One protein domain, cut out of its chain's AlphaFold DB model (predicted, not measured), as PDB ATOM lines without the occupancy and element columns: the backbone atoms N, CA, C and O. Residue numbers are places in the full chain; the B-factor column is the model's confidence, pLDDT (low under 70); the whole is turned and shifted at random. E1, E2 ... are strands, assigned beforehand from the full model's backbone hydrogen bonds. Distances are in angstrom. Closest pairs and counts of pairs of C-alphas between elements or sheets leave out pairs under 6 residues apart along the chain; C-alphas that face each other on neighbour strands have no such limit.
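AT A GLANCE: This is residues 27 to 66 and 76 to 251 of the 390 residues of the protein "WG repeat protein" of Elizabethkingia sp. YR191 (UniProt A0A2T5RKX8). With little regular structure, antiparallel sheets line up along one axis: E1 E2 E3 at one end, branched E4 to E9 midway, then pairs E11 E12 and E10 E13, and residues 225 to 251 beyond. The first two make a partial sandwich. Successive strands E1 to E13 hold 80 of 216 printed residues, with no named helix: all strand, compact, radius of gyration of the C-alphas 19.2 A, spans 62 by 39 by 35 A.

HOW THE PARTS SIT: E6, residues 131 to 141, has E5, 120 to 125, on one side and E8, 158 to 163, on the other; N 135 and O 122, N 162 and O 134 are 2.9 A apart. E3, 46 to 53, and E4, 101 to 104, come closest at C-alphas 52 and 103, 6.5 A.

IN THESE COORDINATES: The C-alphas of E6 run 29.3 A from (-29.320, -0.810, -24.276) to (-52.166, 13.175, -12.406).

THE WHOLE: Residues 67 to 75 are cut out, a 16.4 A gap. The link E4 to E5 is long, and 47 residues have pLDDT under 70.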
ATOM      1  N   TYR A  27     -20.963  12.679 -27.637       94.44
ATOM      2  CA  TYR A  27     -21.817  13.858 -27.737       94.44
ATOM      3  C   TYR A  27     -23.210  13.456 -28.212       94.44
ATOM      4  O   TYR A  27     -23.348  12.690 -29.170       94.44
ATOM      5  N   TYR A  28     -24.242  14.032 -27.591       93.62
ATOM      6  CA  TYR A  28     -25.577  14.030 -28.181       93.62
ATOM      7  C   TYR A  28     -25.553  14.811 -29.504       93.62
ATOM      8  O   TYR A  28     -24.834  15.804 -29.636       93.62
ATOM      9  N   PHE A  29     -26.345  14.387 -30.487       92.44
ATOM     10  CA  PHE A  29     -26.535  15.133 -31.731       92.44
ATOM     11  C   PHE A  29     -27.988  15.039 -32.216       92.44
ATOM     12  O   PHE A  29     -28.556  13.947 -32.168       92.44
ATOM     13  N   PRO A  30     -28.593  16.141 -32.694       89.94
ATOM     14  CA  PRO A  30     -29.906  16.101 -33.319       89.94
ATOM     15  C   PRO A  30     -29.826  15.577 -34.762       89.94
ATOM     16  O   PRO A  30     -28.797  15.705 -35.434       89.94
ATOM     17  N   ASN A  31     -30.929  15.025 -35.260       85.19
ATOM     18  CA  ASN A  31     -31.156  14.814 -36.687       85.19
ATOM     19  C   ASN A  31     -31.457  16.150 -37.411       85.19
ATOM     20  O   ASN A  31     -31.519  17.214 -36.797       85.19
ATOM     21  N   ALA A  32     -31.631  16.100 -38.736       81.75
ATOM     22  CA  ALA A  32     -31.701  17.296 -39.586       81.75
ATOM     23  C   ALA A  32     -32.881  18.245 -39.294       81.75
ATOM     24  O   ALA A  32     -32.733  19.452 -39.468       81.75
ATOM     25  N   ASP A  33     -34.027  17.720 -38.853       79.12
ATOM     26  CA  ASP A  33     -35.215  18.501 -38.468       79.12
ATOM     27  C   ASP A  33     -35.308  18.748 -36.949       79.12
ATOM     28  O   ASP A  33     -36.266  19.349 -36.469       79.12
ATOM     29  N   THR A  34     -34.299  18.319 -36.183       79.88
ATOM     30  CA  THR A  34     -34.217  18.428 -34.719       79.88
ATOM     31  C   THR A  34     -35.341  17.738 -33.934       79.88
ATOM     32  O   THR A  34     -35.531  18.061 -32.766       79.88
ATOM     33  N   THR A  35     -36.054  16.771 -34.528       77.19
ATOM     34  CA  THR A  35     -37.097  15.972 -33.846       77.19
ATOM     35  C   THR A  35     -36.552  14.768 -33.075       77.19
ATOM     36  O   THR A  35     -37.194  14.289 -32.138       77.19
ATOM     37  N   TYR A  36     -35.354  14.285 -33.424       85.19
ATOM     38  CA  TYR A  36     -34.710  13.144 -32.773       85.19
ATOM     39  C   TYR A  36     -33.247  13.422 -32.417       85.19
ATOM     40  O   TYR A  36     -32.542  14.140 -33.120       85.19
ATOM     41  N   VAL A  37     -32.768  12.794 -31.344       90.69
ATOM     42  CA  VAL A  37     -31.388  12.845 -30.850       90.69
ATOM     43  C   VAL A  37     -30.779  11.447 -30.859       90.69
ATOM     44  O   VAL A  37     -31.448  10.456 -30.565       90.69
ATOM     45  N   GLY A  38     -29.499  11.372 -31.218       95.19
ATOM     46  CA  GLY A  38     -28.645  10.192 -31.085       95.19
ATOM     47  C   GLY A  38     -27.352  10.537 -30.345       95.19
ATOM     48  O   GLY A  38     -27.189  11.655 -29.853       95.19
ATOM     49  N   VAL A  39     -26.405   9.598 -30.297       97.00
ATOM     50  CA  VAL A  39     -25.049   9.831 -29.767       97.00
ATOM     51  C   VAL A  39     -23.989   9.441 -30.786       97.00
ATOM     52  O   VAL A  39     -24.088   8.411 -31.453       97.00
ATOM     53  N   LYS A  40     -22.953  10.271 -30.887       96.38
ATOM     54  CA  LYS A  40     -21.759  10.035 -31.701       96.38
ATOM     55  C   LYS A  40     -20.491  10.317 -30.903       96.38
ATOM     56  O   LYS A  40     -20.540  11.065 -29.926       96.38
ATOM     57  N   ASP A  41     -19.369   9.751 -31.324       95.06
ATOM     58  CA  ASP A  41     -18.058  10.149 -30.807       95.06
ATOM     59  C   ASP A  41     -17.604  11.508 -31.391       95.06
ATOM     60  O   ASP A  41     -18.221  12.065 -32.308       95.06
ATOM     61  N   GLY A  42     -16.507  12.063 -30.872       91.25
ATOM     62  CA  GLY A  42     -15.927  13.310 -31.379       91.25
ATOM     63  C   GLY A  42     -15.287  13.221 -32.768       91.25
ATOM     64  O   GLY A  42     -14.961  14.261 -33.341       91.25
ATOM     65  N   ARG A  43     -15.127  12.018 -33.337       92.81
ATOM     66  CA  ARG A  43     -14.716  11.800 -34.739       92.81
ATOM     67  C   ARG A  43     -15.919  11.843 -35.688       92.81
ATOM     68  O   ARG A  43     -15.740  12.032 -36.887       92.81
ATOM     69  N   GLY A  44     -17.132  11.716 -35.149       92.38
ATOM     70  CA  GLY A  44     -18.393  11.697 -35.881       92.38
ATOM     71  C   GLY A  44     -18.968  10.298 -36.109       92.38
ATOM     72  O   GLY A  44     -20.009  10.197 -36.758       92.38
ATOM     73  N   ASN A  45     -18.351   9.239 -35.572       94.56
ATOM     74  CA  ASN A  45     -18.886   7.883 -35.667       94.56
ATOM     75  C   ASN A  45     -20.162   7.776 -34.829       94.56
ATOM     76  O   ASN A  45     -20.189   8.160 -33.659       94.56
ATOM     77  N   MET A  46     -21.225   7.249 -35.429       96.31
ATOM     78  CA  MET A  46     -22.513   7.074 -34.766       96.31
ATOM     79  C   MET A  46     -22.447   5.891 -33.795       96.31
ATOM     80  O   MET A  46     -22.144   4.774 -34.205       96.31
ATOM     81  N   ILE A  47     -22.745   6.144 -32.521       97.69
ATOM     82  CA  ILE A  47     -22.809   5.131 -31.455       97.69
ATOM     83  C   ILE A  47     -24.261   4.716 -31.215       97.69
ATOM     84  O   ILE A  47     -24.563   3.539 -31.057       97.69
ATOM     85  N   ILE A  48     -25.176   5.692 -31.229       98.00
ATOM     86  CA  ILE A  48     -26.622   5.483 -31.131       98.00
ATOM     87  C   ILE A  48     -27.290   6.349 -32.205       98.00
ATOM     88  O   ILE A  48     -26.996   7.549 -32.273       98.00
ATOM     89  N   PRO A  49     -28.160   5.788 -33.064       97.00
ATOM     90  CA  PRO A  49     -28.818   6.550 -34.116       97.00
ATOM     91  C   PRO A  49     -29.768   7.609 -33.553       97.00
ATOM     92  O   PRO A  49     -30.286   7.486 -32.445       97.00
ATOM     93  N   ALA A  50     -30.015   8.662 -34.334       94.31
ATOM     94  CA  ALA A  50     -30.939   9.722 -33.951       94.31
ATOM     95  C   ALA A  50     -32.398   9.272 -34.125       94.31
ATOM     96  O   ALA A  50     -33.045   9.579 -35.125       94.31
ATOM     97  N   ILE A  51     -32.876   8.493 -33.149       92.25
ATOM     98  CA  ILE A  51     -34.230   7.914 -33.094       92.25
ATOM     99  C   ILE A  51     -34.942   8.146 -31.753       92.25
ATOM    100  O   ILE A  51     -36.097   7.751 -31.616       92.25
ATOM    101  N   HIS A  52     -34.289   8.772 -30.772       89.81
ATOM    102  CA  HIS A  52     -34.893   9.120 -29.481       89.81
ATOM    103  C   HIS A  52     -35.464  10.537 -29.539       89.81
ATOM    104  O   HIS A  52     -34.821  11.385 -30.152       89.81
ATOM    105  N   PRO A  53     -36.625  10.841 -28.936       81.75
ATOM    106  CA  PRO A  53     -37.221  12.171 -29.005       81.75
ATOM    107  C   PRO A  53     -36.259  13.286 -28.575       81.75
ATOM    108  O   PRO A  53     -35.681  13.259 -27.482       81.75
ATOM    109  N   ALA A  54     -36.112  14.295 -29.432       71.81
ATOM    110  CA  ALA A  54     -35.531  15.569 -29.049       71.81
ATOM    111  C   ALA A  54     -36.564  16.328 -28.213       71.81
ATOM    112  O   ALA A  54     -37.528  16.867 -28.747       71.81
ATOM    113  N   LEU A  55     -36.393  16.356 -26.891       62.56
ATOM    114  CA  LEU A  55     -37.292  17.107 -26.015       62.56
ATOM    115  C   LEU A  55     -36.973  18.612 -26.097       62.56
ATOM    116  O   LEU A  55     -36.308  19.179 -25.229       62.56
ATOM    117  N   ASN A  56     -37.423  19.246 -27.183       44.16
ATOM    118  CA  ASN A  56     -37.253  20.673 -27.443       44.16
ATOM    119  C   ASN A  56     -38.164  21.517 -26.545       44.16
ATOM    120  O   ASN A  56     -39.335  21.209 -26.354       44.16
ATOM    121  N   SER A  57     -37.657  22.649 -26.052       39.41
ATOM    122  CA  SER A  57     -38.412  23.565 -25.181       39.41
ATOM    123  C   SER A  57     -39.527  24.361 -25.886       39.41
ATOM    124  O   SER A  57     -40.141  25.213 -25.248       39.41
ATOM    125  N   SER A  58     -39.752  24.129 -27.182       36.44
ATOM    126  CA  SER A  58     -40.723  24.820 -28.044       36.44
ATOM    127  C   SER A  58     -42.020  24.045 -28.329       36.44
ATOM    128  O   SER A  58     -43.033  24.674 -28.614       36.44
ATOM    129  N   ASP A  59     -42.008  22.711 -28.270       35.88
ATOM    130  CA  ASP A  59     -42.962  21.819 -28.982       35.88
ATOM    131  C   ASP A  59     -44.091  21.168 -28.144       35.88
ATOM    132  O   ASP A  59     -44.180  19.954 -27.960       35.88
ATOM    133  N   ILE A  60     -44.862  21.975 -27.443       38.62
ATOM    134  CA  ILE A  60     -45.094  21.663 -26.016       38.62
ATOM    135  C   ILE A  60     -46.459  22.478 -25.680       38.62
ATOM    136  O   ILE A  60     -46.997  23.083 -26.608       38.62
ATOM    137  N   ASP A  61     -47.163  22.484 -24.520       33.16
ATOM    138  CA  ASP A  61     -48.121  23.550 -24.023       33.16
ATOM    139  C   ASP A  61     -47.969  24.009 -22.509       33.16
ATOM    140  O   ASP A  61     -47.476  23.221 -21.700       33.16
ATOM    141  N   GLU A  62     -48.298  25.266 -22.101       32.91
ATOM    142  CA  GLU A  62     -47.903  25.980 -20.829       32.91
ATOM    143  C   GLU A  62     -48.962  25.993 -19.707       32.91
ATOM    144  O   GLU A  62     -50.116  26.345 -19.937       32.91
ATOM    145  N   PHE A  63     -48.555  25.765 -18.445       34.41
ATOM    146  CA  PHE A  63     -49.433  25.931 -17.270       34.41
ATOM    147  C   PHE A  63     -48.798  26.749 -16.130       34.41
ATOM    148  O   PHE A  63     -47.860  26.306 -15.468       34.41
ATOM    149  N   TYR A  64     -49.380  27.922 -15.851       34.12
ATOM    150  CA  TYR A  64     -49.040  28.815 -14.732       34.12
ATOM    151  C   TYR A  64     -50.185  28.908 -13.709       34.12
ATOM    152  O   TYR A  64     -51.351  29.032 -14.083       34.12
ATOM    153  N   PHE A  65     -49.845  28.985 -12.419       32.50
ATOM    154  CA  PHE A  65     -50.743  29.470 -11.363       32.50
ATOM    155  C   PHE A  65     -50.184  30.775 -10.769       32.50
ATOM    156  O   PHE A  65     -49.087  30.784 -10.218       32.50
ATOM    157  N   GLY A  66     -50.955  31.867 -10.853       28.88
ATOM    158  CA  GLY A  66     -50.631  33.171 -10.249       28.88
ATOM    159  C   GLY A  66     -50.449  34.312 -11.260       28.88
ATOM    160  O   GLY A  66     -49.821  34.147 -12.303       28.88
ATOM    161  N   ILE A  76     -43.702  25.252 -22.172       34.56
ATOM    162  CA  ILE A  76     -44.752  24.524 -22.879       34.56
ATOM    163  C   ILE A  76     -44.429  22.959 -22.529       34.56
ATOM    164  O   ILE A  76     -43.416  22.715 -21.866       34.56
ATOM    165  N   PHE A  77     -45.224  21.885 -22.810       35.50
ATOM    166  CA  PHE A  77     -45.003  20.376 -22.708       35.50
ATOM    167  C   PHE A  77     -45.673  19.390 -23.788       35.50
ATOM    168  O   PHE A  77     -46.786  19.670 -24.211       35.50
ATOM    169  N   TYR A  78     -45.070  18.227 -24.209       35.66
ATOM    170  CA  TYR A  78     -45.442  17.296 -25.367       35.66
ATOM    171  C   TYR A  78     -46.559  16.238 -25.087       35.66
ATOM    172  O   TYR A  78     -46.753  15.857 -23.941       35.66
ATOM    173  N   HIS A  79     -47.186  15.641 -26.128       33.53
ATOM    174  CA  HIS A  79     -48.395  14.780 -26.035       33.53
ATOM    175  C   HIS A  79     -48.268  13.321 -26.581       33.53
ATOM    176  O   HIS A  79     -48.337  13.090 -27.790       33.53
ATOM    177  N   ASN A  80     -48.237  12.306 -25.700       34.16
ATOM    178  CA  ASN A  80     -48.952  11.030 -25.952       34.16
ATOM    179  C   ASN A  80     -50.426  11.244 -25.537       34.16
ATOM    180  O   ASN A  80     -50.673  12.127 -24.719       34.16
ATOM    181  N   LYS A  81     -51.390  10.459 -26.051       39.84
ATOM    182  CA  LYS A  81     -52.843  10.621 -25.808       39.84
ATOM    183  C   LYS A  81     -53.237  10.863 -24.347       39.84
ATOM    184  O   LYS A  81     -54.249  11.516 -24.126       39.84
ATOM    185  N   ASP A  82     -52.434  10.387 -23.398       38.50
ATOM    186  CA  ASP A  82     -52.697  10.523 -21.970       38.50
ATOM    187  C   ASP A  82     -51.508  11.059 -21.137       38.50
ATOM    188  O   ASP A  82     -51.616  11.054 -19.913       38.50
ATOM    189  N   SER A  83     -50.357  11.493 -21.693       38.78
ATOM    190  CA  SER A  83     -49.204  11.915 -20.847       38.78
ATOM    191  C   SER A  83     -48.169  12.888 -21.438       38.78
ATOM    192  O   SER A  83     -47.751  12.732 -22.586       38.78
ATOM    193  N   LEU A  84     -47.672  13.799 -20.579       40.25
ATOM    194  CA  LEU A  84     -46.495  14.670 -20.789       40.25
ATOM    195  C   LEU A  84     -45.179  14.036 -20.265       40.25
ATOM    196  O   LEU A  84     -45.216  13.095 -19.472       40.25
ATOM    197  N   ILE A  85     -44.013  14.580 -20.637       45.72
ATOM    198  CA  ILE A  85     -42.670  14.196 -20.130       45.72
ATOM    199  C   ILE A  85     -41.908  15.482 -19.724       45.72
ATOM    200  O   ILE A  85     -42.021  16.482 -20.437       45.72
ATOM    201  N   PRO A  86     -41.163  15.514 -18.597       41.41
ATOM    202  CA  PRO A  86     -40.486  16.726 -18.122       41.41
ATOM    203  C   PRO A  86     -39.271  17.142 -18.972       41.41
ATOM    204  O   PRO A  86     -38.658  16.335 -19.667       41.41
ATOM    205  N   GLU A  87     -38.906  18.422 -18.854       41.81
ATOM    206  CA  GLU A  87     -37.850  19.103 -19.614       41.81
ATOM    207  C   GLU A  87     -36.464  18.442 -19.461       41.81
ATOM    208  O   GLU A  87     -35.775  18.632 -18.457       41.81
ATOM    209  N   ALA A  88     -36.015  17.725 -20.495       51.38
ATOM    210  CA  ALA A  88     -34.653  17.208 -20.595       51.38
ATOM    211  C   ALA A  88     -33.879  17.911 -21.713       51.38
ATOM    212  O   ALA A  88     -34.066  17.638 -22.896       51.38
ATOM    213  N   ARG A  89     -32.965  18.807 -21.332       62.97
ATOM    214  CA  ARG A  89     -32.088  19.496 -22.284       62.97
ATOM    215  C   ARG A  89     -30.835  18.666 -22.545       62.97
ATOM    216  O   ARG A  89     -29.924  18.649 -21.717       62.97
ATOM    217  N   TYR A  90     -30.770  18.017 -23.704       79.62
ATOM    218  CA  TYR A  90     -29.520  17.458 -24.216       79.62
ATOM    219  C   TYR A  90     -28.536  18.597 -24.523       79.62
ATOM    220  O   TYR A  90     -28.879  19.562 -25.204       79.62
ATOM    221  N   ASP A  91     -27.305  18.497 -24.023       82.69
ATOM    222  CA  ASP A  91     -26.237  19.445 -24.344       82.69
ATOM    223  C   ASP A  91     -25.435  18.895 -25.530       82.69
ATOM    224  O   ASP A  91     -24.684  17.932 -25.387       82.69
ATOM    225  N   PHE A  92     -25.635  19.469 -26.719       86.94
ATOM    226  CA  PHE A  92     -24.961  19.025 -27.946       86.94
ATOM    227  C   PHE A  92     -23.493  19.488 -28.031       86.94
ATOM    228  O   PHE A  92     -22.712  18.961 -28.832       86.94
ATOM    229  N   GLU A  93     -23.093  20.455 -27.198       85.25
ATOM    230  CA  GLU A  93     -21.756  21.057 -27.213       85.25
ATOM    231  C   GLU A  93     -20.833  20.508 -26.126       85.25
ATOM    232  O   GLU A  93     -19.617  20.442 -26.327       85.25
ATOM    233  N   LYS A  94     -21.383  20.071 -24.990       87.19
ATOM    234  CA  LYS A  94     -20.614  19.389 -23.943       87.19
ATOM    235  C   LYS A  94     -20.556  17.876 -24.176       87.19
ATOM    236  O   LYS A  94     -21.515  17.290 -24.670       87.19
ATOM    237  N   PRO A  95     -19.441  17.229 -23.800       91.25
ATOM    238  CA  PRO A  95     -19.354  15.780 -23.833       91.25
ATOM    239  C   PRO A  95     -20.256  15.147 -22.766       91.25
ATOM    240  O   PRO A  95     -20.467  15.712 -21.690       91.25
ATOM    241  N   ILE A  96     -20.728  13.932 -23.037       89.75
ATOM    242  CA  ILE A  96     -21.431  13.076 -22.081       89.75
ATOM    243  C   ILE A  96     -20.410  12.579 -21.055       89.75
ATOM    244  O   ILE A  96     -19.610  11.676 -21.324       89.75
ATOM    245  N   THR A  97     -20.436  13.195 -19.877       85.56
ATOM    246  CA  THR A  97     -19.574  12.900 -18.720       85.56
ATOM    247  C   THR A  97     -20.098  11.762 -17.846       85.56
ATOM    248  O   THR A  97     -19.336  11.213 -17.054       85.56
ATOM    249  N   GLY A  98     -21.380  11.407 -17.975       83.06
ATOM    250  CA  GLY A  98     -21.994  10.306 -17.237       83.06
ATOM    251  C   GLY A  98     -21.405   8.930 -17.602       83.06
ATOM    252  O   GLY A  98     -20.940   8.727 -18.730       83.06
ATOM    253  N   PRO A  99     -21.438   7.958 -16.672       85.12
ATOM    254  CA  PRO A  99     -21.014   6.577 -16.923       85.12
ATOM    255  C   PRO A  99     -21.932   5.842 -17.912       85.12
ATOM    256  O   PRO A  99     -21.498   4.891 -18.555       85.12
ATOM    257  N   VAL A 100     -23.175   6.305 -18.061       91.06
ATOM    258  CA  VAL A 100     -24.181   5.798 -19.001       91.06
ATOM    259  C   VAL A 100     -24.708   6.933 -19.878       91.06
ATOM    260  O   VAL A 100     -24.646   8.107 -19.506       91.06
ATOM    261  N   ILE A 101     -25.248   6.582 -21.040       92.62
ATOM    262  CA  ILE A 101     -26.009   7.488 -21.904       92.62
ATOM    263  C   ILE A 101     -27.487   7.350 -21.528       92.62
ATOM    264  O   ILE A 101     -27.971   6.233 -21.358       92.62
ATOM    265  N   GLN A 102     -28.217   8.459 -21.424       90.19
ATOM    266  CA  GLN A 102     -29.647   8.445 -21.114       90.19
ATOM    267  C   GLN A 102     -30.434   9.266 -22.130       90.19
ATOM    268  O   GLN A 102     -30.167  10.452 -22.318       90.19
ATOM    269  N   PHE A 103     -31.485   8.657 -22.669       88.56
ATOM    270  CA  PHE A 103     -32.543   9.350 -23.386       88.56
ATOM    271  C   PHE A 103     -33.818   9.405 -22.552       88.56
ATOM    272  O   PHE A 103     -34.110   8.523 -21.741       88.56
ATOM    273  N   PHE A 104     -34.570  10.474 -22.764       80.50
ATOM    274  CA  PHE A 104     -35.879  10.713 -22.181       80.50
ATOM    275  C   PHE A 104     -36.926  10.452 -23.267       80.50
ATOM    276  O   PHE A 104     -36.773  10.912 -24.400       80.50
ATOM    277  N   GLY A 105     -37.971   9.697 -22.930       78.88
ATOM    278  CA  GLY A 105     -38.845   9.065 -23.918       78.88
ATOM    279  C   GLY A 105     -38.225   7.821 -24.569       78.88
ATOM    280  O   GLY A 105     -37.032   7.543 -24.440       78.88
ATOM    281  N   LEU A 106     -39.071   7.048 -25.249       83.31
ATOM    282  CA  LEU A 106     -38.692   5.817 -25.943       83.31
ATOM    283  C   LEU A 106     -38.233   6.088 -27.382       83.31
ATOM    284  O   LEU A 106     -38.734   7.002 -28.040       83.31
ATOM    285  N   SER A 107     -37.327   5.257 -27.888       89.12
ATOM    286  CA  SER A 107     -36.885   5.266 -29.282       89.12
ATOM    287  C   SER A 107     -38.029   5.000 -30.265       89.12
ATOM    288  O   SER A 107     -38.997   4.285 -29.988       89.12
ATOM    289  N   LYS A 108     -37.912   5.563 -31.471       85.50
ATOM    290  CA  LYS A 108     -38.857   5.346 -32.569       85.50
ATOM    291  C   LYS A 108     -38.982   3.853 -32.896       85.50
ATOM    292  O   LYS A 108     -38.052   3.251 -33.422       85.50
ATOM    293  N   GLY A 109     -40.169   3.294 -32.662       83.38
ATOM    294  CA  GLY A 109     -40.472   1.879 -32.905       83.38
ATOM    295  C   GLY A 109     -40.284   0.964 -31.691       83.38
ATOM    296  O   GLY A 109     -40.562  -0.227 -31.809       83.38
ATOM    297  N   SER A 110     -39.869   1.503 -30.539       83.50
ATOM    298  CA  SER A 110     -39.875   0.788 -29.260       83.50
ATOM    299  C   SER A 110     -41.282   0.280 -28.917       83.50
ATOM    300  O   SER A 110     -42.285   0.915 -29.251       83.50
ATOM    301  N   THR A 111     -41.352  -0.878 -28.261       80.69
ATOM    302  CA  THR A 111     -42.603  -1.523 -27.815       80.69
ATOM    303  C   THR A 111     -42.676  -1.690 -26.299       80.69
ATOM    304  O   THR A 111     -43.577  -2.366 -25.803       80.69
ATOM    305  N   ALA A 112     -41.727  -1.114 -25.556       76.81
ATOM    306  CA  ALA A 112     -41.603  -1.296 -24.110       76.81
ATOM    307  C   ALA A 112     -42.781  -0.689 -23.316       76.81
ATOM    308  O   ALA A 112     -43.084  -1.127 -22.211       76.81
ATOM    309  N   ASP A 113     -43.505   0.265 -23.909       68.44
ATOM    310  CA  ASP A 113     -44.785   0.792 -23.422       68.44
ATOM    311  C   ASP A 113     -45.926  -0.247 -23.429       68.44
ATOM    312  O   ASP A 113     -46.927  -0.065 -22.741       68.44
ATOM    313  N   ARG A 114     -45.775  -1.348 -24.178       67.19
ATOM    314  CA  ARG A 114     -46.764  -2.434 -24.308       67.19
ATOM    315  C   ARG A 114     -46.476  -3.632 -23.404       67.19
ATOM    316  O   ARG A 114     -47.297  -4.542 -23.336       67.19
ATOM    317  N   GLU A 115     -45.332  -3.654 -22.720       61.84
ATOM    318  CA  GLU A 115     -44.896  -4.792 -21.895       61.84
ATOM    319  C   GLU A 115     -45.632  -4.902 -20.546       61.84
ATOM    320  O   GLU A 115     -45.486  -5.900 -19.843       61.84
ATOM    321  N   GLY A 116     -46.447  -3.912 -20.171       62.72
ATOM    322  CA  GLY A 116     -47.336  -4.007 -19.014       62.72
ATOM    323  C   GLY A 116     -47.894  -2.660 -18.560       62.72
ATOM    324  O   GLY A 116     -47.886  -1.681 -19.293       62.72
ATOM    325  N   GLN A 117     -48.363  -2.596 -17.311       64.06
ATOM    326  CA  GLN A 117     -48.923  -1.368 -16.720       64.06
ATOM    327  C   GLN A 117     -47.870  -0.307 -16.349       64.06
ATOM    328  O   GLN A 117     -48.220   0.756 -15.833       64.06
ATOM    329  N   ARG A 118     -46.575  -0.599 -16.512       74.69
ATOM    330  CA  ARG A 118     -45.479   0.311 -16.162       74.69
ATOM    331  C   ARG A 118     -44.926   0.922 -17.435       74.69
ATOM    332  O   ARG A 118     -44.244   0.242 -18.190       74.69
ATOM    333  N   ILE A 119     -45.229   2.198 -17.645       70.88
ATOM    334  CA  ILE A 119     -44.774   2.959 -18.807       70.88
ATOM    335  C   ILE A 119     -43.316   3.393 -18.569       70.88
ATOM    336  O   ILE A 119     -43.044   4.074 -17.573       70.88
ATOM    337  N   PRO A 120     -42.371   3.031 -19.452       83.50
ATOM    338  CA  PRO A 120     -41.029   3.600 -19.448       83.50
ATOM    339  C   PRO A 120     -41.018   5.122 -19.625       83.50
ATOM    340  O   PRO A 120     -41.689   5.661 -20.502       83.50
ATOM    341  N   ALA A 121     -40.173   5.812 -18.863       80.44
ATOM    342  CA  ALA A 121     -39.914   7.245 -19.037       80.44
ATOM    343  C   ALA A 121     -38.722   7.558 -19.956       80.44
ATOM    344  O   ALA A 121     -38.471   8.722 -20.276       80.44
ATOM    345  N   GLY A 122     -37.939   6.549 -20.336       87.00
ATOM    346  CA  GLY A 122     -36.701   6.733 -21.083       87.00
ATOM    347  C   GLY A 122     -35.897   5.450 -21.233       87.00
ATOM    348  O   GLY A 122     -36.228   4.420 -20.643       87.00
ATOM    349  N   GLU A 123     -34.818   5.536 -22.000       91.69
ATOM    350  CA  GLU A 123     -33.931   4.426 -22.351       91.69
ATOM    351  C   GLU A 123     -32.492   4.762 -21.946       91.69
ATOM    352  O   GLU A 123     -32.027   5.893 -22.116       91.69
ATOM    353  N   VAL A 124     -31.778   3.782 -21.388       94.06
ATOM    354  CA  VAL A 124     -30.415   3.963 -20.873       94.06
ATOM    355  C   VAL A 124     -29.476   2.980 -21.542       94.06
ATOM    356  O   VAL A 124     -29.757   1.783 -21.598       94.06
ATOM    357  N   TYR A 125     -28.345   3.488 -22.016       95.75
ATOM    358  CA  TYR A 125     -27.370   2.761 -22.814       95.75
ATOM    359  C   TYR A 125     -25.981   2.805 -22.171       95.75
ATOM    360  O   TYR A 125     -25.622   3.765 -21.484       95.75
ATOM    361  N   SER A 126     -25.173   1.781 -22.438       94.06
ATOM    362  CA  SER A 126     -23.736   1.823 -22.181       94.06
ATOM    363  C   SER A 126     -23.060   2.835 -23.110       94.06
ATOM    364  O   SER A 126     -23.645   3.275 -24.105       94.06
ATOM    365  N   ARG A 127     -21.807   3.201 -22.821       92.00
ATOM    366  CA  ARG A 127     -21.048   4.154 -23.651       92.00
ATOM    367  C   ARG A 127     -20.757   3.620 -25.060       92.00
ATOM    368  O   ARG A 127     -20.507   4.401 -25.967       92.00
ATOM    369  N   GLU A 128     -20.870   2.311 -25.253       94.50
ATOM    370  CA  GLU A 128     -20.727   1.595 -26.525       94.50
ATOM    371  C   GLU A 128     -22.056   1.481 -27.300       94.50
ATOM    372  O   GLU A 128     -22.102   0.835 -28.342       94.50
ATOM    373  N   GLY A 129     -23.149   2.073 -26.801       95.81
ATOM    374  CA  GLY A 129     -24.450   2.076 -27.479       95.81
ATOM    375  C   GLY A 129     -25.317   0.836 -27.239       95.81
ATOM    376  O   GLY A 129     -26.317   0.643 -27.929       95.81
ATOM    377  N   LYS A 130     -24.993  -0.006 -26.247       96.25
ATOM    378  CA  LYS A 130     -25.829  -1.158 -25.867       96.25
ATOM    379  C   LYS A 130     -26.938  -0.729 -24.902       96.25
ATOM    380  O   LYS A 130     -26.628  -0.185 -23.847       96.25
ATOM    381  N   LEU A 131     -28.203  -1.028 -25.208       95.81
ATOM    382  CA  LEU A 131     -29.320  -0.810 -24.276       95.81
ATOM    383  C   LEU A 131     -29.099  -1.612 -22.979       95.81
ATOM    384  O   LEU A 131     -28.794  -2.807 -23.023       95.81
ATOM    385  N   LEU A 132     -29.254  -0.949 -21.832       95.38
ATOM    386  CA  LEU A 132     -29.086  -1.520 -20.494       95.38
ATOM    387  C   LEU A 132     -30.431  -1.737 -19.794       95.38
ATOM    388  O   LEU A 132     -30.664  -2.815 -19.244       95.38
ATOM    389  N   TYR A 133     -31.297  -0.718 -19.788       95.12
ATOM    390  CA  TYR A 133     -32.616  -0.761 -19.150       95.12
ATOM    391  C   TYR A 133     -33.525   0.398 -19.585       95.12
ATOM    392  O   TYR A 133     -33.063   1.424 -20.092       95.12
ATOM    393  N   TYR A 134     -34.818   0.243 -19.300       93.06
ATOM    394  CA  TYR A 134     -35.829   1.290 -19.399       93.06
ATOM    395  C   TYR A 134     -36.031   1.968 -18.042       93.06
ATOM    396  O   TYR A 134     -36.168   1.295 -17.021       93.06
ATOM    397  N   ILE A 135     -36.059   3.299 -18.001       89.50
ATOM    398  CA  ILE A 135     -36.248   4.049 -16.750       89.50
ATOM    399  C   ILE A 135     -37.699   3.902 -16.301       89.50
ATOM    400  O   ILE A 135     -38.611   4.140 -17.095       89.50
ATOM    401  N   ALA A 136     -37.926   3.566 -15.029       88.00
ATOM    402  CA  ALA A 136     -39.275   3.553 -14.483       88.00
ATOM    403  C   ALA A 136     -39.885   4.961 -14.508       88.00
ATOM    404  O   ALA A 136     -39.272   5.933 -14.051       88.00
ATOM    405  N   GLY A 137     -41.089   5.053 -15.066       76.69
ATOM    406  CA  GLY A 137     -41.864   6.277 -15.109       76.69
ATOM    407  C   GLY A 137     -42.796   6.421 -13.916       76.69
ATOM    408  O   GLY A 137     -43.539   5.494 -13.595       76.69
ATOM    409  N   TYR A 138     -42.797   7.598 -13.290       66.94
ATOM    410  CA  TYR A 138     -43.816   7.976 -12.317       66.94
ATOM    411  C   TYR A 138     -44.905   8.802 -13.000       66.94
ATOM    412  O   TYR A 138     -44.628   9.868 -13.549       66.94
ATOM    413  N   THR A 139     -46.142   8.311 -12.958       60.41
ATOM    414  CA  THR A 139     -47.343   8.970 -13.484       60.41
ATOM    415  C   THR A 139     -47.966   9.875 -12.423       60.41
ATOM    416  O   THR A 139     -48.631   9.413 -11.496       60.41
ATOM    417  N   ALA A 140     -47.801  11.187 -12.577       54.41
ATOM    418  CA  ALA A 140     -48.494  12.173 -11.751       54.41
ATOM    419  C   ALA A 140     -49.725  12.720 -12.489       54.41
ATOM    420  O   ALA A 140     -49.595  13.281 -13.574       54.41
ATOM    421  N   ARG A 141     -50.921  12.574 -11.900       50.19
ATOM    422  CA  ARG A 141     -52.166  13.175 -12.406       50.19
ATOM    423  C   ARG A 141     -52.301  14.603 -11.879       50.19
ATOM    424  O   ARG A 141     -52.424  14.796 -10.670       50.19
ATOM    425  N   GLN A 142     -52.323  15.596 -12.763       50.69
ATOM    426  CA  GLN A 142     -52.623  16.977 -12.375       50.69
ATOM    427  C   GLN A 142     -54.135  17.221 -12.255       50.69
ATOM    428  O   GLN A 142     -54.950  16.500 -12.835       50.69
ATOM    429  N   TYR A 143     -54.516  18.282 -11.534       45.97
ATOM    430  CA  TYR A 143     -55.913  18.719 -11.371       45.97
ATOM    431  C   TYR A 143     -56.644  18.979 -12.702       45.97
ATOM    432  O   TYR A 143     -57.865  18.879 -12.763       45.97
ATOM    433  N   THR A 144     -55.897  19.276 -13.766       48.50
ATOM    434  CA  THR A 144     -56.373  19.506 -15.139       48.50
ATOM    435  C   THR A 144     -56.670  18.225 -15.927       48.50
ATOM    436  O   THR A 144     -57.199  18.306 -17.029       48.50
ATOM    437  N   GLY A 145     -56.364  17.043 -15.381       49.53
ATOM    438  CA  GLY A 145     -56.647  15.747 -16.008       49.53
ATOM    439  C   GLY A 145     -55.492  15.143 -16.811       49.53
ATOM    440  O   GLY A 145     -55.536  13.945 -17.078       49.53
ATOM    441  N   TYR A 146     -54.442  15.909 -17.120       46.09
ATOM    442  CA  TYR A 146     -53.223  15.365 -17.724       46.09
ATOM    443  C   TYR A 146     -52.468  14.475 -16.734       46.09
ATOM    444  O   TYR A 146     -52.307  14.834 -15.561       46.09
ATOM    445  N   TYR A 147     -51.939  13.356 -17.224       51.12
ATOM    446  CA  TYR A 147     -50.845  12.667 -16.552       51.12
ATOM    447  C   TYR A 147     -49.514  13.187 -17.099       51.12
ATOM    448  O   TYR A 147     -49.444  13.786 -18.175       51.12
ATOM    449  N   PHE A 148     -48.432  12.952 -16.375       52.50
ATOM    450  CA  PHE A 148     -47.095  13.079 -16.932       52.50
ATOM    451  C   PHE A 148     -46.189  11.999 -16.361       52.50
ATOM    452  O   PHE A 148     -46.266  11.692 -15.172       52.50
ATOM    453  N   VAL A 149     -45.382  11.399 -17.235       62.53
ATOM    454  CA  VAL A 149     -44.469  10.296 -16.939       62.53
ATOM    455  C   VAL A 149     -43.080  10.896 -16.739       62.53
ATOM    456  O   VAL A 149     -42.367  11.189 -17.700       62.53
ATOM    457  N   THR A 150     -42.692  11.120 -15.484       66.50
ATOM    458  CA  THR A 150     -41.327  11.564 -15.165       66.50
ATOM    459  C   THR A 150     -40.399  10.359 -15.017       66.50
ATOM    460  O   THR A 150     -40.808   9.347 -14.444       66.50
ATOM    461  N   PRO A 151     -39.139  10.428 -15.482       76.69
ATOM    462  CA  PRO A 151     -38.146   9.436 -15.099       76.69
ATOM    463  C   PRO A 151     -37.860   9.576 -13.610       76.69
ATOM    464  O   PRO A 151     -37.546  10.664 -13.121       76.69
ATOM    465  N   GLN A 152     -37.942   8.462 -12.891       79.06
ATOM    466  CA  GLN A 152     -37.660   8.455 -11.467       79.06
ATOM    467  C   GLN A 152     -36.195   8.832 -11.195       79.06
ATOM    468  O   GLN A 152     -35.260   8.280 -11.789       79.06
ATOM    469  N   ALA A 153     -36.010   9.799 -10.294       82.88
ATOM    470  CA  ALA A 153     -34.699  10.266  -9.867       82.88
ATOM    471  C   ALA A 153     -33.935   9.185  -9.086       82.88
ATOM    472  O   ALA A 153     -34.524   8.242  -8.551       82.88
ATOM    473  N   PHE A 154     -32.615   9.353  -8.992       89.00
ATOM    474  CA  PHE A 154     -31.801   8.543  -8.094       89.00
ATOM    475  C   PHE A 154     -32.068   8.918  -6.633       89.00
ATOM    476  O   PHE A 154     -32.102  10.097  -6.281       89.00
ATOM    477  N   SER A 155     -32.190   7.901  -5.785       91.75
ATOM    478  CA  SER A 155     -32.146   8.007  -4.330       91.75
ATOM    479  C   SER A 155     -31.068   7.057  -3.821       91.75
ATOM    480  O   SER A 155     -30.983   5.918  -4.275       91.75
ATOM    481  N   GLU A 156     -30.200   7.531  -2.929       93.69
ATOM    482  CA  GLU A 156     -29.138   6.718  -2.305       93.69
ATOM    483  C   GLU A 156     -28.099   6.106  -3.276       93.69
ATOM    484  O   GLU A 156     -27.275   5.293  -2.866       93.69
ATOM    485  N   GLY A 157     -28.085   6.531  -4.546       92.69
ATOM    486  CA  GLY A 157     -27.247   5.965  -5.614       92.69
ATOM    487  C   GLY A 157     -27.988   5.017  -6.570       92.69
ATOM    488  O   GLY A 157     -27.395   4.540  -7.539       92.69
ATOM    489  N   TYR A 158     -29.282   4.781  -6.336       94.06
ATOM    490  CA  TYR A 158     -30.104   3.781  -7.025       94.06
ATOM    491  C   TYR A 158     -31.397   4.383  -7.585       94.06
ATOM    492  O   TYR A 158     -31.904   5.382  -7.075       94.06
ATOM    493  N   ARG A 159     -31.972   3.764  -8.616       93.31
ATOM    494  CA  ARG A 159     -33.318   4.094  -9.115       93.31
ATOM    495  C   ARG A 159     -34.074   2.856  -9.579       93.31
ATOM    496  O   ARG A 159     -33.496   1.775  -9.679       93.31
ATOM    497  N   LEU A 160     -35.357   3.032  -9.880       94.50
ATOM    498  CA  LEU A 160     -36.179   1.985 -10.476       94.50
ATOM    499  C   LEU A 160     -35.999   1.907 -11.997       94.50
ATOM    500  O   LEU A 160     -35.871   2.921 -12.690       94.50
ATOM    501  N   TYR A 161     -36.043   0.680 -12.506       95.25
ATOM    502  CA  TYR A 161     -36.123   0.360 -13.925       95.25
ATOM    503  C   TYR A 161     -37.350  -0.515 -14.215       95.25
ATOM    504  O   TYR A 161     -37.857  -1.199 -13.322       95.25
ATOM    505  N   VAL A 162     -37.817  -0.479 -15.465       92.31
ATOM    506  CA  VAL A 162     -38.898  -1.320 -15.997       92.31
ATOM    507  C   VAL A 162     -38.324  -2.408 -16.898       92.31
ATOM    508  O   VAL A 162     -37.437  -2.149 -17.711       92.31
ATOM    509  N   GLU A 163     -38.854  -3.620 -16.763       91.75
ATOM    510  CA  GLU A 163     -38.600  -4.751 -17.661       91.75
ATOM    511  C   GLU A 163     -39.770  -5.738 -17.546       91.75
ATOM    512  O   GLU A 163     -40.174  -6.073 -16.429       91.75
ATOM    513  N   ASN A 164     -40.353  -6.172 -18.673       88.56
ATOM    514  CA  ASN A 164     -41.530  -7.059 -18.701       88.56
ATOM    515  C   ASN A 164     -42.705  -6.547 -17.833       88.56
ATOM    516  O   ASN A 164     -43.351  -7.309 -17.110       88.56
ATOM    517  N   GLY A 165     -42.923  -5.226 -17.820       85.44
ATOM    518  CA  GLY A 165     -43.977  -4.582 -17.028       85.44
ATOM    519  C   GLY A 165     -43.781  -4.612 -15.503       85.44
ATOM    520  O   GLY A 165     -44.691  -4.216 -14.773       85.44
ATOM    521  N   LYS A 166     -42.623  -5.067 -15.006       91.31
ATOM    522  CA  LYS A 166     -42.272  -5.136 -13.578       91.31
ATOM    523  C   LYS A 166     -41.177  -4.141 -13.216       91.31
ATOM    524  O   LYS A 166     -40.438  -3.677 -14.080       91.31
ATOM    525  N   LEU A 167     -41.073  -3.837 -11.922       94.12
ATOM    526  CA  LEU A 167     -40.060  -2.939 -11.373       94.12
ATOM    527  C   LEU A 167     -38.926  -3.712 -10.695       94.12
ATOM    528  O   LEU A 167     -39.157  -4.684  -9.966       94.12
ATOM    529  N   GLY A 168     -37.701  -3.243 -10.921       96.12
ATOM    530  CA  GLY A 168     -36.477  -3.646 -10.226       96.12
ATOM    531  C   GLY A 168     -35.567  -2.436 -10.002       96.12
ATOM    532  O   GLY A 168     -35.882  -1.338 -10.460       96.12
ATOM    533  N   TYR A 169     -34.444  -2.621  -9.307       97.25
ATOM    534  CA  TYR A 169     -33.511  -1.532  -8.992       97.25
ATOM    535  C   TYR A 169     -32.214  -1.624  -9.784       97.25
ATOM    536  O   TYR A 169     -31.708  -2.713 -10.058       97.25
ATOM    537  N   VAL A 170     -31.658  -0.462 -10.110       95.31
ATOM    538  CA  VAL A 170     -30.413  -0.291 -10.860       95.31
ATOM    539  C   VAL A 170     -29.577   0.824 -10.226       95.31
ATOM    540  O   VAL A 170     -30.133   1.790  -9.699       95.31
ATOM    541  N   ASP A 171     -28.253   0.692 -10.247       92.56
ATOM    542  CA  ASP A 171     -27.345   1.749  -9.791       92.56
ATOM    543  C   ASP A 171     -27.131   2.850 -10.846       92.56
ATOM    544  O   ASP A 171     -27.582   2.778 -11.995       92.56
ATOM    545  N   GLY A 172     -26.402   3.888 -10.441       88.75
ATOM    546  CA  GLY A 172     -25.972   4.977 -11.314       88.75
ATOM    547  C   GLY A 172     -25.013   4.599 -12.452       88.75
ATOM    548  O   GLY A 172     -24.735   5.456 -13.287       88.75
ATOM    549  N   LEU A 173     -24.516   3.356 -12.518       87.38
ATOM    550  CA  LEU A 173     -23.691   2.832 -13.618       87.38
ATOM    551  C   LEU A 173     -24.473   1.911 -14.568       87.38
ATOM    552  O   LEU A 173     -23.944   1.502 -15.599       87.38
ATOM    553  N   GLY A 174     -25.725   1.591 -14.240       90.88
ATOM    554  CA  GLY A 174     -26.570   0.686 -15.011       90.88
ATOM    555  C   GLY A 174     -26.471  -0.792 -14.630       90.88
ATOM    556  O   GLY A 174     -27.024  -1.630 -15.343       90.88
ATOM    557  N   ASN A 175     -25.835  -1.129 -13.505       91.88
ATOM    558  CA  ASN A 175     -25.857  -2.485 -12.960       91.88
ATOM    559  C   ASN A 175     -27.195  -2.737 -12.252       91.88
ATOM    560  O   ASN A 175     -27.581  -1.993 -11.347       91.88
ATOM    561  N   LYS A 176     -27.907  -3.800 -12.641       94.56
ATOM    562  CA  LYS A 176     -29.154  -4.222 -11.985       94.56
ATOM    563  C   LYS A 176     -28.842  -4.790 -10.594       94.56
ATOM    564  O   LYS A 176     -28.157  -5.803 -10.490       94.56
ATOM    565  N   LEU A 177     -29.363  -4.156  -9.542       94.25
ATOM    566  CA  LEU A 177     -29.280  -4.629  -8.151       94.25
ATOM    567  C   LEU A 177     -30.258  -5.773  -7.886       94.25
ATOM    568  O   LEU A 177     -29.927  -6.738  -7.205       94.25
ATOM    569  N   THR A 178     -31.477  -5.648  -8.411       96.12
ATOM    570  CA  THR A 178     -32.524  -6.663  -8.281       96.12
ATOM    571  C   THR A 178     -33.082  -6.988  -9.654       96.12
ATOM    572  O   THR A 178     -33.126  -6.125 -10.528       96.12
ATOM    573  N   SER A 179     -33.595  -8.203  -9.829       95.00
ATOM    574  CA  SER A 179     -34.487  -8.501 -10.949       95.00
ATOM    575  C   SER A 179     -35.754  -7.638 -10.891       95.00
ATOM    576  O   SER A 179     -36.185  -7.204  -9.815       95.00
ATOM    577  N   ALA A 180     -36.359  -7.410 -12.057       94.44
ATOM    578  CA  ALA A 180     -37.660  -6.773 -12.174       94.44
ATOM    579  C   ALA A 180     -38.755  -7.795 -11.850       94.44
ATOM    580  O   ALA A 180     -39.025  -8.706 -12.631       94.44
ATOM    581  N   GLN A 181     -39.359  -7.669 -10.670       94.44
ATOM    582  CA  GLN A 181     -40.386  -8.604 -10.183       94.44
ATOM    583  C   GLN A 181     -41.513  -7.925  -9.391       94.44
ATOM    584  O   GLN A 181     -42.600  -8.491  -9.252       94.44
ATOM    585  N   TRP A 182     -41.287  -6.701  -8.905       93.81
ATOM    586  CA  TRP A 182     -42.240  -5.970  -8.074       93.81
ATOM    587  C   TRP A 182     -43.341  -5.338  -8.935       93.81
ATOM    588  O   TRP A 182     -43.077  -4.863 -10.042       93.81
ATOM    589  N   GLU A 183     -44.583  -5.338  -8.445       91.69
ATOM    590  CA  GLU A 183     -45.707  -4.707  -9.155       91.69
ATOM    591  C   GLU A 183     -45.651  -3.180  -9.012       91.69
ATOM    592  O   GLU A 183     -45.847  -2.462  -9.990       91.69
ATOM    593  N   PHE A 184     -45.310  -2.701  -7.815       91.69
ATOM    594  CA  PHE A 184     -44.886  -1.331  -7.519       91.69
ATOM    595  C   PHE A 184     -43.712  -1.356  -6.540       91.69
ATOM    596  O   PHE A 184     -43.472  -2.356  -5.856       91.69
ATOM    597  N   ALA A 185     -42.987  -0.247  -6.471       93.25
ATOM    598  CA  ALA A 185     -41.835  -0.069  -5.608       93.25
ATOM    599  C   ALA A 185     -41.613   1.430  -5.342       93.25
ATOM    600  O   ALA A 185     -41.913   2.264  -6.196       93.25
ATOM    601  N   GLU A 186     -41.101   1.766  -4.163       93.00
ATOM    602  CA  GLU A 186     -40.740   3.131  -3.755       93.00
ATOM    603  C   GLU A 186     -39.214   3.346  -3.903       93.00
ATOM    604  O   GLU A 186     -38.470   2.371  -4.002       93.00
ATOM    605  N   PRO A 187     -38.690   4.587  -3.950       93.44
ATOM    606  CA  PRO A 187     -37.242   4.815  -3.915       93.44
ATOM    607  C   PRO A 187     -36.585   4.202  -2.664       93.44
ATOM    608  O   PRO A 187     -37.212   4.125  -1.607       93.44
ATOM    609  N   PHE A 188     -35.298   3.847  -2.753       95.56
ATOM    610  CA  PHE A 188     -34.514   3.523  -1.556       95.56
ATOM    611  C   PHE A 188     -34.440   4.735  -0.618       95.56
ATOM    612  O   PHE A 188     -34.158   5.853  -1.056       95.56
ATOM    613  N   ASN A 189     -34.689   4.505   0.669       95.62
ATOM    614  CA  ASN A 189     -34.483   5.455   1.752       95.62
ATOM    615  C   ASN A 189     -34.034   4.705   3.018       95.62
ATOM    616  O   ASN A 189     -34.663   3.745   3.468       95.62
ATOM    617  N   TYR A 190     -32.956   5.195   3.617       96.38
ATOM    618  CA  TYR A 190     -32.266   4.628   4.765       96.38
ATOM    619  C   TYR A 190     -31.852   3.160   4.559       96.38
ATOM    620  O   TYR A 190     -32.005   2.345   5.465       96.38
ATOM    621  N   GLY A 191     -31.360   2.802   3.364       96.31
ATOM    622  CA  GLY A 191     -30.897   1.448   3.020       96.31
ATOM    623  C   GLY A 191     -32.004   0.419   2.743       96.31
ATOM    624  O   GLY A 191     -31.704  -0.758   2.516       96.31
ATOM    625  N   TYR A 192     -33.269   0.849   2.742       97.81
ATOM    626  CA  TYR A 192     -34.442   0.014   2.487       97.81
ATOM    627  C   TYR A 192     -35.348   0.618   1.422       97.81
ATOM    628  O   TYR A 192     -35.385   1.831   1.248       97.81
ATOM    629  N   ALA A 193     -36.125  -0.220   0.745       97.00
ATOM    630  CA  ALA A 193     -37.191   0.241  -0.132       97.00
ATOM    631  C   ALA A 193     -38.459  -0.585   0.072       97.00
ATOM    632  O   ALA A 193     -38.397  -1.795   0.315       97.00
ATOM    633  N   LYS A 194     -39.617   0.068  -0.025       96.25
ATOM    634  CA  LYS A 194     -40.919  -0.595   0.048       96.25
ATOM    635  C   LYS A 194     -41.296  -1.148  -1.324       96.25
ATOM    636  O   LYS A 194     -41.114  -0.489  -2.345       96.25
ATOM    637  N   VAL A 195     -41.815  -2.370  -1.346       96.56
ATOM    638  CA  VAL A 195     -42.224  -3.093  -2.555       96.56
ATOM    639  C   VAL A 195     -43.623  -3.668  -2.394       96.56
ATOM    640  O   VAL A 195     -44.062  -3.998  -1.291       96.56
ATOM    641  N   TYR A 196     -44.319  -3.795  -3.518       95.19
ATOM    642  CA  TYR A 196     -45.693  -4.262  -3.602       95.19
ATOM    643  C   TYR A 196     -45.706  -5.623  -4.307       95.19
ATOM    644  O   TYR A 196     -45.327  -5.750  -5.478       95.19
ATOM    645  N   ILE A 197     -46.093  -6.651  -3.552       94.44
ATOM    646  CA  ILE A 197     -46.018  -8.072  -3.908       94.44
ATOM    647  C   ILE A 197     -47.429  -8.565  -4.239       94.44
ATOM    648  O   ILE A 197     -48.383  -8.190  -3.562       94.44
ATOM    649  N   GLY A 198     -47.577  -9.399  -5.270       92.81
ATOM    650  CA  GLY A 198     -48.884  -9.809  -5.798       92.81
ATOM    651  C   GLY A 198     -49.416  -8.835  -6.853       92.81
ATOM    652  O   GLY A 198     -48.636  -8.126  -7.490       92.81
ATOM    653  N   ARG A 199     -50.736  -8.818  -7.081       91.75
ATOM    654  CA  ARG A 199     -51.370  -7.918  -8.057       91.75
ATOM    655  C   ARG A 199     -51.895  -6.661  -7.368       91.75
ATOM    656  O   ARG A 199     -52.605  -6.737  -6.369       91.75
ATOM    657  N   TRP A 200     -51.568  -5.521  -7.955       91.50
ATOM    658  CA  TRP A 200     -51.914  -4.185  -7.487       91.50
ATOM    659  C   TRP A 200     -52.260  -3.309  -8.687       91.50
ATOM    660  O   TRP A 200     -51.765  -3.549  -9.789       91.50
ATOM    661  N   GLU A 201     -53.032  -2.255  -8.459       87.31
ATOM    662  CA  GLU A 201     -53.234  -1.166  -9.414       87.31
ATOM    663  C   GLU A 201     -52.913   0.192  -8.786       87.31
ATOM    664  O   GLU A 201     -52.904   0.353  -7.564       87.31
ATOM    665  N   GLN A 202     -52.665   1.171  -9.651       79.50
ATOM    666  CA  GLN A 202     -52.438   2.556  -9.270       79.50
ATOM    667  C   GLN A 202     -53.781   3.287  -9.238       79.50
ATOM    668  O   GLN A 202     -54.509   3.284 -10.230       79.50
ATOM    669  N   VAL A 203     -54.096   3.947  -8.128       81.38
ATOM    670  CA  VAL A 203     -55.321   4.735  -7.964       81.38
ATOM    671  C   VAL A 203     -54.946   6.215  -7.928       81.38
ATOM    672  O   VAL A 203     -54.385   6.719  -6.955       81.38
ATOM    673  N   ALA A 204     -55.242   6.925  -9.017       70.50
ATOM    674  CA  ALA A 204     -54.952   8.350  -9.139       70.50
ATOM    675  C   ALA A 204     -56.009   9.199  -8.409       70.50
ATOM    676  O   ALA A 204     -57.104   9.433  -8.935       70.50
ATOM    677  N   ILE A 205     -55.660   9.706  -7.226       70.94
ATOM    678  CA  ILE A 205     -56.495  10.634  -6.452       70.94
ATOM    679  C   ILE A 205     -56.030  12.091  -6.672       70.94
ATOM    680  O   ILE A 205     -54.908  12.315  -7.128       70.94
ATOM    681  N   PRO A 206     -56.865  13.119  -6.428       67.44
ATOM    682  CA  PRO A 206     -56.467  14.507  -6.665       67.44
ATOM    683  C   PRO A 206     -55.227  14.901  -5.843       67.44
ATOM    684  O   PRO A 206     -55.293  14.991  -4.621       67.44
ATOM    685  N   GLY A 207     -54.099  15.129  -6.523       63.22
ATOM    686  CA  GLY A 207     -52.824  15.513  -5.907       63.22
ATOM    687  C   GLY A 207     -51.961  14.369  -5.350       63.22
ATOM    688  O   GLY A 207     -50.878  14.652  -4.846       63.22
ATOM    689  N   PHE A 208     -52.379  13.098  -5.439       66.25
ATOM    690  CA  PHE A 208     -51.607  11.962  -4.906       66.25
ATOM    691  C   PHE A 208     -51.854  10.650  -5.677       66.25
ATOM    692  O   PHE A 208     -52.802  10.518  -6.451       66.25
ATOM    693  N   VAL A 209     -50.981   9.665  -5.472       72.00
ATOM    694  CA  VAL A 209     -51.076   8.319  -6.051       72.00
ATOM    695  C   VAL A 209     -51.187   7.307  -4.921       72.00
ATOM    696  O   VAL A 209     -50.241   7.135  -4.159       72.00
ATOM    697  N   ASP A 210     -52.321   6.619  -4.849       82.81
ATOM    698  CA  ASP A 210     -52.521   5.487  -3.945       82.81
ATOM    699  C   ASP A 210     -52.397   4.152  -4.707       82.81
ATOM    700  O   ASP A 210     -52.358   4.123  -5.943       82.81
ATOM    701  N   TYR A 211     -52.333   3.034  -3.984       87.00
ATOM    702  CA  TYR A 211     -52.173   1.695  -4.549       87.00
ATOM    703  C   TYR A 211     -53.191   0.727  -3.950       87.00
ATOM    704  O   TYR A 211     -53.198   0.484  -2.743       87.00
ATOM    705  N   ARG A 212     -54.019   0.112  -4.801       90.88
ATOM    706  CA  ARG A 212     -55.048  -0.846  -4.373       90.88
ATOM    707  C   ARG A 212     -54.629  -2.277  -4.693       90.88
ATOM    708  O   ARG A 212     -54.230  -2.579  -5.817       90.88
ATOM    709  N   ALA A 213     -54.728  -3.153  -3.699       94.44
ATOM    710  CA  ALA A 213     -54.545  -4.591  -3.863       94.44
ATOM    711  C   ALA A 213     -55.676  -5.176  -4.729       94.44
ATOM    712  O   ALA A 213     -56.847  -4.884  -4.499       94.44
ATOM    713  N   LEU A 214     -55.323  -6.012  -5.710       93.50
ATOM    714  CA  LEU A 214     -56.269  -6.685  -6.616       93.50
ATOM    715  C   LEU A 214     -56.525  -8.158  -6.251       93.50
ATOM    716  O   LEU A 214     -57.326  -8.824  -6.901       93.50
ATOM    717  N   THR A 215     -55.809  -8.690  -5.261       92.94
ATOM    718  CA  THR A 215     -55.845 -10.102  -4.851       92.94
ATOM    719  C   THR A 215     -55.586 -10.216  -3.355       92.94
ATOM    720  O   THR A 215     -54.699  -9.528  -2.863       92.94
ATOM    721  N   ASP A 216     -56.234 -11.150  -2.658       94.00
ATOM    722  CA  ASP A 216     -56.074 -11.341  -1.201       94.00
ATOM    723  C   ASP A 216     -54.646 -11.733  -0.770       94.00
ATOM    724  O   ASP A 216     -54.261 -11.580   0.386       94.00
ATOM    725  N   THR A 217     -53.829 -12.229  -1.705       94.06
ATOM    726  CA  THR A 217     -52.403 -12.530  -1.496       94.06
ATOM    727  C   THR A 217     -51.490 -11.312  -1.666       94.06
ATOM    728  O   THR A 217     -50.288 -11.405  -1.392       94.06
ATOM    729  N   ALA A 218     -52.020 -10.176  -2.128       96.19
ATOM    730  CA  ALA A 218     -51.246  -8.967  -2.352       96.19
ATOM    731  C   ALA A 218     -50.931  -8.269  -1.025       96.19
ATOM    732  O   ALA A 218     -51.813  -7.988  -0.218       96.19
ATOM    733  N   HIS A 219     -49.653  -7.984  -0.806       95.06
ATOM    734  CA  HIS A 219     -49.155  -7.359   0.416       95.06
ATOM    735  C   HIS A 219     -47.934  -6.488   0.110       95.06
ATOM    736  O   HIS A 219     -47.289  -6.634  -0.932       95.06
ATOM    737  N   THR A 220     -47.627  -5.556   1.006       95.75
ATOM    738  CA  THR A 220     -46.387  -4.783   0.945       95.75
ATOM    739  C   THR A 220     -45.283  -5.484   1.730       95.75
ATOM    740  O   THR A 220     -45.530  -6.249   2.664       95.75
ATOM    741  N   GLY A 221     -44.042  -5.222   1.340       96.06
ATOM    742  CA  GLY A 221     -42.850  -5.661   2.049       96.06
ATOM    743  C   GLY A 221     -41.752  -4.613   1.954       96.06
ATOM    744  O   GLY A 221     -41.840  -3.677   1.162       96.06
ATOM    745  N   TYR A 222     -40.703  -4.786   2.749       97.81
ATOM    746  CA  TYR A 222     -39.498  -3.968   2.682       97.81
ATOM    747  C   TYR A 222     -38.334  -4.835   2.237       97.81
ATOM    748  O   TYR A 222     -38.142  -5.915   2.790       97.81
ATOM    749  N   ILE A 223     -37.555  -4.367   1.267       98.00
ATOM    750  CA  ILE A 223     -36.324  -5.026   0.828       98.00
ATOM    751  C   ILE A 223     -35.096  -4.228   1.254       98.00
ATOM    752  O   ILE A 223     -35.141  -3.001   1.338       98.00
ATOM    753  N   ASN A 224     -33.991  -4.928   1.499       96.69
ATOM    754  CA  ASN A 224     -32.668  -4.312   1.582       96.69
ATOM    755  C   ASN A 224     -32.039  -4.150   0.178       96.69
ATOM    756  O   ASN A 224     -32.614  -4.569  -0.828       96.69
ATOM    757  N   LEU A 225     -30.822  -3.599   0.110       92.62
ATOM    758  CA  LEU A 225     -30.066  -3.405  -1.141       92.62
ATOM    759  C   LEU A 225     -29.785  -4.689  -1.952       92.62
ATOM    760  O   LEU A 225     -29.443  -4.596  -3.126       92.62
ATOM    761  N   LYS A 226     -29.938  -5.885  -1.367       93.25
ATOM    762  CA  LYS A 226     -29.811  -7.172  -2.078       93.25
ATOM    763  C   LYS A 226     -31.142  -7.689  -2.643       93.25
ATOM    764  O   LYS A 226     -31.178  -8.768  -3.227       93.25
ATOM    765  N   GLY A 227     -32.250  -6.979  -2.419       94.75
ATOM    766  CA  GLY A 227     -33.597  -7.454  -2.743       94.75
ATOM    767  C   GLY A 227     -34.184  -8.454  -1.736       94.75
ATOM    768  O   GLY A 227     -35.257  -8.997  -1.987       94.75
ATOM    769  N   GLU A 228     -33.518  -8.709  -0.604       96.44
ATOM    770  CA  GLU A 228     -34.004  -9.635   0.429       96.44
ATOM    771  C   GLU A 228     -35.133  -8.970   1.236       96.44
ATOM    772  O   GLU A 228     -34.947  -7.869   1.761       96.44
ATOM    773  N   ILE A 229     -36.287  -9.636   1.378       96.94
ATOM    774  CA  ILE A 229     -37.412  -9.125   2.181       96.94
ATOM    775  C   ILE A 229     -37.050  -9.158   3.672       96.94
ATOM    776  O   ILE A 229     -36.799 -10.220   4.248       96.94
ATOM    777  N   VAL A 230     -37.094  -7.997   4.324       97.81
ATOM    778  CA  VAL A 230     -36.789  -7.815   5.746       97.81
ATOM    779  C   VAL A 230     -38.080  -7.641   6.541       97.81
ATOM    780  O   VAL A 230     -38.896  -6.766   6.263       97.81
ATOM    781  N   LYS A 231     -38.269  -8.493   7.554       95.62
ATOM    782  CA  LYS A 231     -39.448  -8.466   8.429       95.62
ATOM    783  C   LYS A 231     -39.310  -7.361   9.490       95.62
ATOM    784  O   LYS A 231     -38.356  -7.423  10.272       95.62
ATOM    785  N   PRO A 232     -40.251  -6.400   9.578       96.56
ATOM    786  CA  PRO A 232     -40.258  -5.410  10.651       96.56
ATOM    787  C   PRO A 232     -40.515  -6.042  12.025       96.56
ATOM    788  O   PRO A 232     -41.125  -7.107  12.142       96.56
ATOM    789  N   TYR A 233     -40.110  -5.347  13.084       96.62
ATOM    790  CA  TYR A 233     -40.434  -5.693  14.468       96.62
ATOM    791  C   TYR A 233     -41.108  -4.529  15.204       96.62
ATOM    792  O   TYR A 233     -40.932  -3.362  14.870       96.62
ATOM    793  N   LYS A 234     -41.912  -4.848  16.227       96.12
ATOM    794  CA  LYS A 234     -42.810  -3.877  16.884       96.12
ATOM    795  C   LYS A 234     -42.102  -2.836  17.764       96.12
ATOM    796  O   LYS A 234     -42.629  -1.744  17.939       96.12
ATOM    797  N   VAL A 235     -40.937  -3.164  18.328       95.75
ATOM    798  CA  VAL A 235     -40.223  -2.336  19.321       95.75
ATOM    799  C   VAL A 235     -38.778  -2.131  18.882       95.75
ATOM    800  O   VAL A 235     -38.094  -3.114  18.603       95.75
ATOM    801  N   ALA A 236     -38.324  -0.875  18.840       95.50
ATOM    802  CA  ALA A 236     -36.958  -0.511  18.470       95.50
ATOM    803  C   ALA A 236     -35.912  -1.264  19.313       95.50
ATOM    804  O   ALA A 236     -36.045  -1.381  20.532       95.50
ATOM    805  N   ARG A 237     -34.859  -1.748  18.652       96.06
ATOM    806  CA  ARG A 237     -33.696  -2.424  19.249       96.06
ATOM    807  C   ARG A 237     -32.487  -1.488  19.333       96.06
ATOM    808  O   ARG A 237     -31.627  -1.671  20.187       96.06
ATOM    809  N   SER A 238     -32.445  -0.466  18.482       93.81
ATOM    810  CA  SER A 238     -31.456   0.605  18.444       93.81
ATOM    811  C   SER A 238     -32.127   1.954  18.186       93.81
ATOM    812  O   SER A 238     -33.139   2.057  17.496       93.81
ATOM    813  N   LYS A 239     -31.509   3.039  18.669       90.44
ATOM    814  CA  LYS A 239     -31.914   4.416  18.324       90.44
ATOM    815  C   LYS A 239     -31.701   4.754  16.839       90.44
ATOM    816  O   LYS A 239     -32.208   5.776  16.388       90.44
ATOM    817  N   LYS A 240     -30.930   3.931  16.116       92.00
ATOM    818  CA  LYS A 240     -30.652   4.073  14.681       92.00
ATOM    819  C   LYS A 240     -31.572   3.235  13.775       92.00
ATOM    820  O   LYS A 240     -31.397   3.293  12.561       92.00
ATOM    821  N   ASP A 241     -32.499   2.456  14.332       95.31
ATOM    822  CA  ASP A 241     -33.425   1.627  13.547       95.31
ATOM    823  C   ASP A 241     -34.343   2.478  12.659       95.31
ATOM    824  O   ASP A 241     -34.770   3.572  13.047       95.31
ATOM    825  N   TYR A 242     -34.697   1.963  11.480       95.12
ATOM    826  CA  TYR A 242     -35.601   2.667  10.577       95.12
ATOM    827  C   TYR A 242     -37.047   2.509  11.047       95.12
ATOM    828  O   TYR A 242     -37.618   1.423  10.970       95.12
ATOM    829  N   ARG A 243     -37.645   3.596  11.546       91.94
ATOM    830  CA  ARG A 243     -39.060   3.644  11.931       91.94
ATOM    831  C   ARG A 243     -39.961   3.733  10.697       91.94
ATOM    832  O   ARG A 243     -39.821   4.663   9.906       91.94
ATOM    833  N   LEU A 244     -40.923   2.819  10.604       92.12
ATOM    834  CA  LEU A 244     -41.932   2.785   9.543       92.12
ATOM    835  C   LEU A 244     -43.099   3.744   9.829       92.12
ATOM    836  O   LEU A 244     -43.373   4.068  10.990       92.12
ATOM    837  N   ALA A 245     -43.794   4.186   8.778       85.31
ATOM    838  CA  ALA A 245     -44.906   5.135   8.888       85.31
ATOM    839  C   ALA A 245     -46.157   4.473   9.491       85.31
ATOM    840  O   ALA A 245     -46.790   5.027  10.388       85.31
ATOM    841  N   GLU A 246     -46.438   3.241   9.069       85.12
ATOM    842  CA  GLU A 246     -47.462   2.333   9.594       85.12
ATOM    843  C   GLU A 246     -47.137   1.767  10.992       85.12
ATOM    844  O   GLU A 246     -47.963   1.094  11.609       85.12
ATOM    845  N   GLY A 247     -45.940   2.053  11.512       89.75
ATOM    846  CA  GLY A 247     -45.454   1.573  12.800       89.75
ATOM    847  C   GLY A 247     -44.576   0.322  12.716       89.75
ATOM    848  O   GLY A 247     -44.548  -0.414  11.734       89.75
ATOM    849  N   GLY A 248     -43.815   0.090  13.786       94.75
ATOM    850  CA  GLY A 248     -42.719  -0.875  13.784       94.75
ATOM    851  C   GLY A 248     -41.424  -0.307  13.195       94.75
ATOM    852  O   GLY A 248     -41.315   0.885  12.890       94.75
ATOM    853  N   TYR A 249     -40.417  -1.173  13.123       97.06
ATOM    854  CA  TYR A 249     -39.030  -0.813  12.854       97.06
ATOM    855  C   TYR A 249     -38.331  -1.880  12.007       97.06
ATOM    856  O   TYR A 249     -38.554  -3.078  12.204       97.06
ATOM    857  N   LEU A 250     -37.439  -1.446  11.120       97.75
ATOM    858  CA  LEU A 250     -36.426  -2.285  10.474       97.75
ATOM    859  C   LEU A 250     -35.066  -2.078  11.173       97.75
ATOM    860  O   LEU A 250     -34.830  -0.998  11.717       97.75
ATOM    861  N   PRO A 251     -34.160  -3.080  11.170       97.44
ATOM    862  CA  PRO A 251     -32.799  -2.922  11.690       97.44
ATOM    863  C   PRO A 251     -32.086  -1.693  11.121       97.44
ATOM    864  O   PRO A 251     -32.282  -1.346   9.965       97.44
TER     865      PRO A 251